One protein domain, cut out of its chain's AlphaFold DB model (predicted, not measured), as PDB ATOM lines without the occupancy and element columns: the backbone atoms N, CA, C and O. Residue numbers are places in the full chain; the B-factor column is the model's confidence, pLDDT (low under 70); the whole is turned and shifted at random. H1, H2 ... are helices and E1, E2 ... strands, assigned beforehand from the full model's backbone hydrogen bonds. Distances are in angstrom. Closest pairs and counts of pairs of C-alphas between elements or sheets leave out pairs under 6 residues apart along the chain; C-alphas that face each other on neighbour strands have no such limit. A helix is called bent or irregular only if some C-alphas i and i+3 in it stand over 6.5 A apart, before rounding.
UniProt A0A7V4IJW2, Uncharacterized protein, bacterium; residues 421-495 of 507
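AT A GLANCE: This is residues 421 to 495 of the 507 residues of an uncharacterized protein of bacterium (UniProt A0A7V4IJW2). A long strand hairpin, E1 and E2, packs on the long helix H2; short H1 folds back beside H2's first part. The outline is a rod, 40 by 19 by 17 A, only just compact, close to loose, with radius of gyration 13.4 A. The 75 printed residues hold H1, H2, E1 and E2 in order, class mixed, the sheet antiparallel.

IN THESE COORDINATES: E1, residues 468 to 478, spans 29.2 A. E2, residues 483 to 494, spans 30.2 A, bends by 56 degrees at residue 490 and ends at C-alpha (105.102, 137.721, 143.766). H2, residues 437 to 462, spans 36.6 A. H1, residues 422 to 432, spans 15.4 A from C-alpha (112.748, 130.245, 128.992) and is irregular: C-alphas 423 and 426 are 7.5 A apart.

HOW THE PARTS SIT: In the hairpin E1 and E2, N 474 and O 488 are within hydrogen-bond range, 2.9 A. The closest C-alphas of H2 and E2, Lys 450 and Val 487, are 6.4 A apart. H2 touches H1 with residues 437 to 444 alone, closest C-alphas Ile 440 and Leu 429, 6.8 A, a helical hairpin at a shallow tilt of 17 degrees. Every O i to N i+4 pair is within range in H2, 5 of 7 in H1.

THE WHOLE: The farthest C-alphas, Gly 433 and Lys 463, are 41.3 A apart. The printed part has no cut; its links are tight. Residues 465 to 466 have pLDDT under 70.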
ATOM      1  N   SER A 421     113.519 125.570 128.566       87.12
ATOM      2  CA  SER A 421     113.291 126.509 129.676       87.12
ATOM      3  C   SER A 421     113.570 127.935 129.211       87.12
ATOM      4  O   SER A 421     114.675 128.220 128.748       87.12
ATOM      5  N   GLY A 422     112.615 128.846 129.399       86.00
ATOM      6  CA  GLY A 422     112.748 130.245 128.992       86.00
ATOM      7  C   GLY A 422     113.966 130.939 129.600       86.00
ATOM      8  O   GLY A 422     114.614 131.741 128.933       86.00
ATOM      9  N   ARG A 423     114.360 130.554 130.820       83.62
ATOM     10  CA  ARG A 423     115.572 131.062 131.487       83.62
ATOM     11  C   ARG A 423     116.881 130.653 130.815       83.62
ATOM     12  O   ARG A 423     117.860 131.386 130.898       83.62
ATOM     13  N   LYS A 424     116.931 129.462 130.216       86.81
ATOM     14  CA  LYS A 424     118.146 128.927 129.574       86.81
ATOM     15  C   LYS A 424     118.122 129.071 128.057       86.81
ATOM     16  O   LYS A 424     119.167 128.926 127.432       86.81
ATOM     17  N   PHE A 425     116.974 129.407 127.481       90.31
ATOM     18  CA  PHE A 425     116.747 129.361 126.045       90.31
ATOM     19  C   PHE A 425     117.725 130.222 125.236       90.31
ATOM     20  O   PHE A 425     118.316 129.732 124.281       90.31
ATOM     21  N   GLU A 426     117.989 131.468 125.647       91.19
ATOM     22  CA  GLU A 426     118.965 132.317 124.944       91.19
ATOM     23  C   GLU A 426     120.374 131.704 124.964       91.19
ATOM     24  O   GLU A 426     121.088 131.722 123.960       91.19
ATOM     25  N   LYS A 427     120.776 131.139 126.110       90.31
ATOM     26  CA  LYS A 427     122.069 130.468 126.258       90.31
ATOM     27  C   LYS A 427     122.143 129.230 125.361       90.31
ATOM     28  O   LYS A 427     123.135 129.069 124.660       90.31
ATOM     29  N   GLU A 428     121.093 128.414 125.331       90.25
ATOM     30  CA  GLU A 428     120.998 127.224 124.476       90.25
ATOM     31  C   GLU A 428     121.078 127.585 122.984       90.25
ATOM     32  O   GLU A 428     121.808 126.940 122.231       90.25
ATOM     33  N   LEU A 429     120.404 128.660 122.555       91.38
ATOM     34  CA  LEU A 429     120.491 129.158 121.181       91.38
ATOM     35  C   LEU A 429     121.923 129.578 120.823       91.38
ATOM     36  O   LEU A 429     122.416 129.200 119.758       91.38
ATOM     37  N   LYS A 430     122.610 130.301 121.719       91.38
ATOM     38  CA  LYS A 430     124.015 130.707 121.530       91.38
ATOM     39  C   LYS A 430     124.954 129.503 121.464       91.38
ATOM     40  O   LYS A 430     125.788 129.427 120.567       91.38
ATOM     41  N   GLU A 431     124.807 128.554 122.386       91.38
ATOM     42  CA  GLU A 431     125.644 127.349 122.463       91.38
ATOM     43  C   GLU A 431     125.420 126.397 121.283       91.38
ATOM     44  O   GLU A 431     126.340 125.680 120.894       91.38
ATOM     45  N   SER A 432     124.234 126.422 120.663       89.00
ATOM     46  CA  SER A 432     123.945 125.614 119.472       89.00
ATOM     47  C   SER A 432     124.789 125.998 118.251       89.00
ATOM     48  O   SER A 432     124.991 125.169 117.364       89.00
ATOM     49  N   GLY A 433     125.227 127.262 118.160       87.12
ATOM     50  CA  GLY A 433     125.922 127.811 116.993       87.12
ATOM     51  C   GLY A 433     125.097 127.860 115.696       87.12
ATOM     52  O   GLY A 433     125.645 128.212 114.654       87.12
ATOM     53  N   LYS A 434     123.800 127.510 115.728       89.31
ATOM     54  CA  LYS A 434     122.929 127.430 114.537       89.31
ATOM     55  C   LYS A 434     122.365 128.783 114.086       89.31
ATOM     56  O   LYS A 434     121.954 128.907 112.936       89.31
ATOM     57  N   TYR A 435     122.334 129.776 114.974       91.19
ATOM     58  CA  TYR A 435     121.687 131.071 114.753       91.19
ATOM     59  C   TYR A 435     122.678 132.222 114.950       91.19
ATOM     60  O   TYR A 435     123.542 132.162 115.826       91.19
ATOM     61  N   SER A 436     122.545 133.285 114.155       91.94
ATOM     62  CA  SER A 436     123.314 134.522 114.341       91.94
ATOM     63  C   SER A 436     122.815 135.326 115.547       91.94
ATOM     64  O   SER A 436     121.681 135.151 115.991       91.94
ATOM     65  N   GLU A 437     123.621 136.263 116.057       92.81
ATOM     66  CA  GLU A 437     123.194 137.137 117.164       92.81
ATOM     67  C   GLU A 437     121.913 137.923 116.840       92.81
ATOM     68  O   GLU A 437     121.033 138.039 117.693       92.81
ATOM     69  N   ASP A 438     121.763 138.400 115.601       92.81
ATOM     70  CA  ASP A 438     120.560 139.113 115.159       92.81
ATOM     71  C   ASP A 438     119.325 138.202 115.126       92.81
ATOM     72  O   ASP A 438     118.236 138.620 115.525       92.81
ATOM     73  N   GLN A 439     119.485 136.941 114.702       91.81
ATOM     74  CA  GLN A 439     118.407 135.948 114.734       91.81
ATOM     75  C   GLN A 439     118.015 135.604 116.171       91.81
ATOM     76  O   GLN A 439     116.829 135.600 116.489       91.81
ATOM     77  N   ILE A 440     118.994 135.383 117.053       93.31
ATOM     78  CA  ILE A 440     118.748 135.121 118.478       93.31
ATOM     79  C   ILE A 440     118.000 136.301 119.101       93.31
ATOM     80  O   ILE A 440     117.002 136.104 119.789       93.31
ATOM     81  N   LYS A 441     118.416 137.537 118.809       93.25
ATOM     82  CA  LYS A 441     117.735 138.743 119.289       93.25
ATOM     83  C   LYS A 441     116.290 138.823 118.793       93.25
ATOM     84  O   LYS A 441     115.405 139.151 119.580       93.25
ATOM     85  N   ALA A 442     116.035 138.511 117.522       92.75
ATOM     86  CA  ALA A 442     114.682 138.474 116.969       92.75
ATOM     87  C   ALA A 442     113.812 137.393 117.638       92.75
ATOM     88  O   ALA A 442     112.689 137.686 118.047       92.75
ATOM     89  N   ILE A 443     114.351 136.184 117.831       94.12
ATOM     90  CA  ILE A 443     113.673 135.080 118.526       94.12
ATOM     91  C   ILE A 443     113.324 135.486 119.963       94.12
ATOM     92  O   ILE A 443     112.175 135.350 120.383       94.12
ATOM     93  N   MET A 444     114.280 136.045 120.708       94.00
ATOM     94  CA  MET A 444     114.056 136.476 122.092       94.00
ATOM     95  C   MET A 444     113.039 137.621 122.198       94.00
ATOM     96  O   MET A 444     112.261 137.648 123.150       94.00
ATOM     97  N   LEU A 445     112.971 138.522 121.209       92.75
ATOM     98  CA  LEU A 445     111.902 139.527 121.127       92.75
ATOM     99  C   LEU A 445     110.524 138.875 120.948       92.75
ATOM    100  O   LEU A 445     109.567 139.288 121.602       92.75
ATOM    101  N   THR A 446     110.411 137.838 120.114       93.19
ATOM    102  CA  THR A 446     109.161 137.077 119.961       93.19
ATOM    103  C   THR A 446     108.764 136.365 121.254       93.19
ATOM    104  O   THR A 446     107.587 136.383 121.618       93.19
ATOM    105  N   VAL A 447     109.721 135.773 121.976       92.50
ATOM    106  CA  VAL A 447     109.476 135.157 123.292       92.50
ATOM    107  C   VAL A 447     108.950 136.193 124.286       92.50
ATOM    108  O   VAL A 447     107.944 135.941 124.949       92.50
ATOM    109  N   ALA A 448     109.591 137.362 124.371       89.88
ATOM    110  CA  ALA A 448     109.182 138.440 125.269       89.88
ATOM    111  C   ALA A 448     107.758 138.932 124.963       89.88
ATOM    112  O   ALA A 448     106.933 139.046 125.868       89.88
ATOM    113  N   GLU A 449     107.433 139.138 123.687       90.06
ATOM    114  CA  GLU A 449     106.095 139.569 123.278       90.06
ATOM    115  C   GLU A 449     105.025 138.507 123.585       90.06
ATOM    116  O   GLU A 449     103.974 138.828 124.142       90.06
ATOM    117  N   LYS A 450     105.300 137.222 123.317       91.56
ATOM    118  CA  LYS A 450     104.386 136.123 123.681       91.56
ATOM    119  C   LYS A 450     104.200 136.004 125.197       91.56
ATOM    120  O   LYS A 450     103.076 135.797 125.650       91.56
ATOM    121  N   ASN A 451     105.261 136.179 125.988       89.00
ATOM    122  CA  ASN A 451     105.174 136.216 127.453       89.00
ATOM    123  C   ASN A 451     104.274 137.350 127.939       89.00
ATOM    124  O   ASN A 451     103.411 137.130 128.790       89.00
ATOM    125  N   LYS A 452     104.429 138.547 127.367       87.12
ATOM    126  CA  LYS A 452     103.602 139.707 127.701       87.12
ATOM    127  C   LYS A 452     102.127 139.463 127.383       87.12
ATOM    128  O   LYS A 452     101.279 139.672 128.252       87.12
ATOM    129  N   GLN A 453     101.828 138.952 126.190       88.75
ATOM    130  CA  GLN A 453     100.466 138.577 125.791       88.75
ATOM    131  C   GLN A 453      99.877 137.524 126.735       88.75
ATOM    132  O   GLN A 453      98.720 137.625 127.145       88.75
ATOM    133  N   MET A 454     100.681 136.539 127.144       88.62
ATOM    134  CA  MET A 454     100.254 135.514 128.093       88.62
ATOM    135  C   MET A 454      99.986 136.094 129.485       88.62
ATOM    136  O   MET A 454      98.983 135.760 130.116       88.62
ATOM    137  N   ALA A 455     100.836 137.001 129.965       85.56
ATOM    138  CA  ALA A 455     100.633 137.686 131.235       85.56
ATOM    139  C   ALA A 455      99.344 138.525 131.224       85.56
ATOM    140  O   ALA A 455      98.599 138.522 132.205       85.56
ATOM    141  N   GLU A 456      99.063 139.230 130.127       85.94
ATOM    142  CA  GLU A 456      97.818 139.982 129.930       85.94
ATOM    143  C   GLU A 456      96.602 139.054 129.915       85.94
ATOM    144  O   GLU A 456      95.683 139.264 130.709       85.94
ATOM    145  N   LEU A 457      96.643 137.966 129.143       88.06
ATOM    146  CA  LEU A 457      95.580 136.960 129.099       88.06
ATOM    147  C   LEU A 457      95.286 136.383 130.493       88.06
ATOM    148  O   LEU A 457      94.142 136.382 130.946       88.06
ATOM    149  N   PHE A 458      96.315 135.960 131.232       87.56
ATOM    150  CA  PHE A 458      96.152 135.448 132.596       87.56
ATOM    151  C   PHE A 458      95.555 136.498 133.540       87.56
ATOM    152  O   PHE A 458      94.679 136.180 134.350       87.56
ATOM    153  N   ARG A 459      95.994 137.758 133.449       82.94
ATOM    154  CA  ARG A 459      95.454 138.857 134.267       82.94
ATOM    155  C   ARG A 459      93.991 139.133 133.935       82.94
ATOM    156  O   ARG A 459      93.186 139.323 134.849       82.94
ATOM    157  N   GLU A 460      93.631 139.145 132.659       82.44
ATOM    158  CA  GLU A 460      92.270 139.422 132.208       82.44
ATOM    159  C   GLU A 460      91.306 138.293 132.551       82.44
ATOM    160  O   GLU A 460      90.202 138.571 133.031       82.44
ATOM    161  N   THR A 461      91.723 137.043 132.373       84.06
ATOM    162  CA  THR A 461      90.878 135.870 132.608       84.06
ATOM    163  C   THR A 461      90.792 135.510 134.090       84.06
ATOM    164  O   THR A 461      89.692 135.323 134.605       84.06
ATOM    165  N   LEU A 462      91.921 135.453 134.808       81.19
ATOM    166  CA  LEU A 462      91.968 134.971 136.199       81.19
ATOM    167  C   LEU A 462      91.855 136.083 137.248       81.19
ATOM    168  O   LEU A 462      91.727 135.794 138.438       81.19
ATOM    169  N   LYS A 463      91.939 137.357 136.835       75.50
ATOM    170  CA  LYS A 463      91.902 138.531 137.730       75.50
ATOM    171  C   LYS A 463      92.919 138.436 138.878       75.50
ATOM    172  O   LYS A 463      92.644 138.835 140.012       75.50
ATOM    173  N   ILE A 464      94.098 137.880 138.589       70.38
ATOM    174  CA  ILE A 464      95.197 137.770 139.554       70.38
ATOM    175  C   ILE A 464      95.756 139.154 139.913       70.38
ATOM    176  O   ILE A 464      95.746 140.085 139.110       70.38
ATOM    177  N   ASP A 465      96.227 139.294 141.156       67.44
ATOM    178  CA  ASP A 465      96.874 140.516 141.650       67.44
ATOM    179  C   ASP A 465      98.090 140.846 140.768       67.44
ATOM    180  O   ASP A 465      98.908 139.965 140.515       67.44
ATOM    181  N   LYS A 466      98.226 142.112 140.341       68.38
ATOM    182  CA  LYS A 466      99.316 142.600 139.472       68.38
ATOM    183  C   LYS A 466     100.715 142.320 140.022       68.38
ATOM    184  O   LYS A 466     101.673 142.328 139.260       68.38
ATOM    185  N   ARG A 467     100.842 142.082 141.330       70.44
ATOM    186  CA  ARG A 467     102.109 141.665 141.942       70.44
ATOM    187  C   ARG A 467     102.541 140.263 141.521       70.44
ATOM    188  O   ARG A 467     103.701 139.946 141.715       70.44
ATOM    189  N   TRP A 468     101.643 139.418 141.021       75.81
ATOM    190  CA  TRP A 468     101.992 138.090 140.520       75.81
ATOM    191  C   TRP A 468     102.425 138.190 139.060       75.81
ATOM    192  O   TRP A 468     101.661 138.665 138.216       75.81
ATOM    193  N   ARG A 469     103.647 137.742 138.777       80.50
ATOM    194  CA  ARG A 469     104.228 137.700 137.432       80.50
ATOM    195  C   ARG A 469     104.676 136.291 137.083       80.50
ATOM    196  O   ARG A 469     104.890 135.467 137.974       80.50
ATOM    197  N   ILE A 470     104.773 136.032 135.788       84.38
ATOM    198  CA  ILE A 470     105.305 134.776 135.271       84.38
ATOM    199  C   ILE A 470     106.807 134.781 135.557       84.38
ATOM    200  O   ILE A 470     107.516 135.699 135.157       84.38
ATOM    201  N   LYS A 471     107.272 133.788 136.309       84.38
ATOM    202  CA  LYS A 471     108.668 133.654 136.733       84.38
ATOM    203  C   LYS A 471     109.485 132.814 135.750       84.38
ATOM    204  O   LYS A 471     110.680 133.051 135.568       84.38
ATOM    205  N   ASP A 472     108.860 131.790 135.181       86.31
ATOM    206  CA  ASP A 472     109.487 130.882 134.226       86.31
ATOM    207  C   ASP A 472     108.437 130.306 133.273       86.31
ATOM    208  O   ASP A 472     107.254 130.154 133.619       86.31
ATOM    209  N   THR A 473     108.892 129.979 132.070       90.75
ATOM    210  CA  THR A 473     108.077 129.431 130.988       90.75
ATOM    211  C   THR A 473     108.794 128.293 130.279       90.75
ATOM    212  O   THR A 473     110.020 128.185 130.300       90.75
ATOM    213  N   ILE A 474     108.012 127.437 129.630       92.75
ATOM    214  CA  ILE A 474     108.507 126.487 128.640       92.75
ATOM    215  C   ILE A 474     108.223 127.049 127.253       92.75
ATOM    216  O   ILE A 474     107.115 127.510 126.975       92.75
ATOM    217  N   ILE A 475     109.243 127.037 126.407       93.62
ATOM    218  CA  ILE A 475     109.205 127.527 125.037       93.62
ATOM    219  C   ILE A 475     109.146 126.320 124.108       93.62
ATOM    220  O   ILE A 475     110.059 125.488 124.090       93.62
ATOM    221  N   GLU A 476     108.072 126.247 123.330       94.06
ATOM    222  CA  GLU A 476     107.961 125.334 122.197       94.06
ATOM    223  C   GLU A 476     108.617 126.020 121.000       94.06
ATOM    224  O   GLU A 476     108.111 127.014 120.472       94.06
ATOM    225  N   PHE A 477     109.806 125.540 120.639       93.81
ATOM    226  CA  PHE A 477     110.638 126.129 119.600       93.81
ATOM    227  C   PHE A 477     110.893 125.124 118.489       93.81
ATOM    228  O   PHE A 477     111.393 124.022 118.734       93.81
ATOM    229  N   ASN A 478     110.588 125.533 117.266       90.69
ATOM    230  CA  ASN A 478     110.836 124.746 116.079       90.69
ATOM    231  C   ASN A 478     112.247 125.040 115.564       90.69
ATOM    232  O   ASN A 478     112.507 126.098 114.993       90.69
ATOM    233  N   GLU A 479     113.176 124.107 115.775       85.38
ATOM    234  CA  GLU A 479     114.571 124.301 115.364       85.38
ATOM    235  C   GLU A 479     114.741 124.396 113.837       85.38
ATOM    236  O   GLU A 479     115.684 125.038 113.372       85.38
ATOM    237  N   GLU A 480     113.850 123.783 113.053       84.00
ATOM    238  CA  GLU A 480     113.941 123.779 111.588       84.00
ATOM    239  C   GLU A 480     113.524 125.123 110.989       84.00
ATOM    240  O   GLU A 480     114.189 125.629 110.083       84.00
ATOM    241  N   THR A 481     112.444 125.717 111.503       85.19
ATOM    242  CA  THR A 481     111.926 127.005 111.016       85.19
ATOM    243  C   THR A 481     112.503 128.201 111.772       85.19
ATOM    244  O   THR A 481     112.492 129.318 111.257       85.19
ATOM    245  N   GLY A 482     113.035 127.984 112.979       83.50
ATOM    246  CA  GLY A 482     113.452 129.050 113.889       83.50
ATOM    247  C   GLY A 482     112.273 129.794 114.527       83.50
ATOM    248  O   GLY A 482     112.448 130.919 114.996       83.50
ATOM    249  N   GLU A 483     111.075 129.204 114.527       90.44
ATOM    250  CA  GLU A 483     109.860 129.835 115.043       90.44
ATOM    251  C   GLU A 483     109.564 129.444 116.496       90.44
ATOM    252  O   GLU A 483     109.711 128.295 116.914       90.44
ATOM    253  N   VAL A 484     109.093 130.425 117.269       93.19
ATOM    254  CA  VAL A 484     108.554 130.218 118.619       93.19
ATOM    255  C   VAL A 484     107.062 129.920 118.499       93.19
ATOM    256  O   VAL A 484     106.246 130.832 118.329       93.19
ATOM    257  N   GLU A 485     106.695 128.649 118.597       92.00
ATOM    258  CA  GLU A 485     105.319 128.182 118.421       92.00
ATOM    259  C   GLU A 485     104.465 128.616 119.619       92.00
ATOM    260  O   GLU A 485     103.501 129.381 119.465       92.00
ATOM    261  N   ALA A 486     104.898 128.277 120.832       91.56
ATOM    262  CA  ALA A 486     104.200 128.617 122.066       91.56
ATOM    263  C   ALA A 486     105.155 129.002 123.199       91.56
ATOM    264  O   ALA A 486     106.329 128.634 123.229       91.56
ATOM    265  N   VAL A 487     104.609 129.748 124.159       92.50
ATOM    266  CA  VAL A 487     105.258 130.022 125.439       92.50
ATOM    267  C   VAL A 487     104.265 129.698 126.543       92.50
ATOM    268  O   VAL A 487     103.187 130.291 126.605       92.50
ATOM    269  N   ILE A 488     104.605 128.722 127.379       92.94
ATOM    270  CA  ILE A 488     103.698 128.147 128.369       92.94
ATOM    271  C   ILE A 488     104.203 128.488 129.774       92.94
ATOM    272  O   ILE A 488     105.272 128.021 130.168       92.94
ATOM    273  N   PRO A 489     103.453 129.282 130.553       89.88
ATOM    274  CA  PRO A 489     103.788 129.572 131.939       89.88
ATOM    275  C   PRO A 489     103.786 128.321 132.818       89.88
ATOM    276  O   PRO A 489     102.814 127.556 132.826       89.88
ATOM    277  N   ILE A 490     104.862 128.153 133.588       86.81
ATOM    278  CA  ILE A 490     105.037 127.027 134.518       86.81
ATOM    279  C   ILE A 490     105.348 127.459 135.952       86.81
ATOM    280  O   ILE A 490     105.182 126.663 136.872       86.81
ATOM    281  N   ASP A 491     105.778 128.705 136.152       84.75
ATOM    282  CA  ASP A 491     106.166 129.239 137.456       84.75
ATOM    283  C   ASP A 491     105.676 130.687 137.600       84.75
ATOM    284  O   ASP A 491     105.746 131.476 136.651       84.75
ATOM    285  N   TRP A 492     105.205 131.048 138.793       84.56
ATOM    286  CA  TRP A 492     104.785 132.402 139.140       84.56
ATOM    287  C   TRP A 492     105.412 132.835 140.448       84.56
ATOM    288  O   TRP A 492     105.477 132.087 141.421       84.56
ATOM    289  N   GLU A 493     105.747 134.116 140.514       81.38
ATOM    290  CA  GLU A 493     106.228 134.732 141.739       81.38
ATOM    291  C   GLU A 493     105.510 136.033 142.044       81.38
ATOM    292  O   GLU A 493     104.923 136.684 141.175       81.38
ATOM    293  N   ARG A 494     105.596 136.433 143.309       75.50
ATOM    294  CA  ARG A 494     105.102 137.721 143.766       75.50
ATOM    295  C   ARG A 494     106.237 138.744 143.788       75.50
ATOM    296  O   ARG A 494     107.168 138.623 144.576       75.50
ATOM    297  N   ALA A 495     106.114 139.803 142.997       72.06
ATOM    298  CA  ALA A 495     107.018 140.944 143.003       72.06
ATOM    299  C   ALA A 495     107.013 141.647 144.374       72.06
ATOM    300  O   ALA A 495     105.958 142.052 144.881       72.06
TER     301      ALA A 495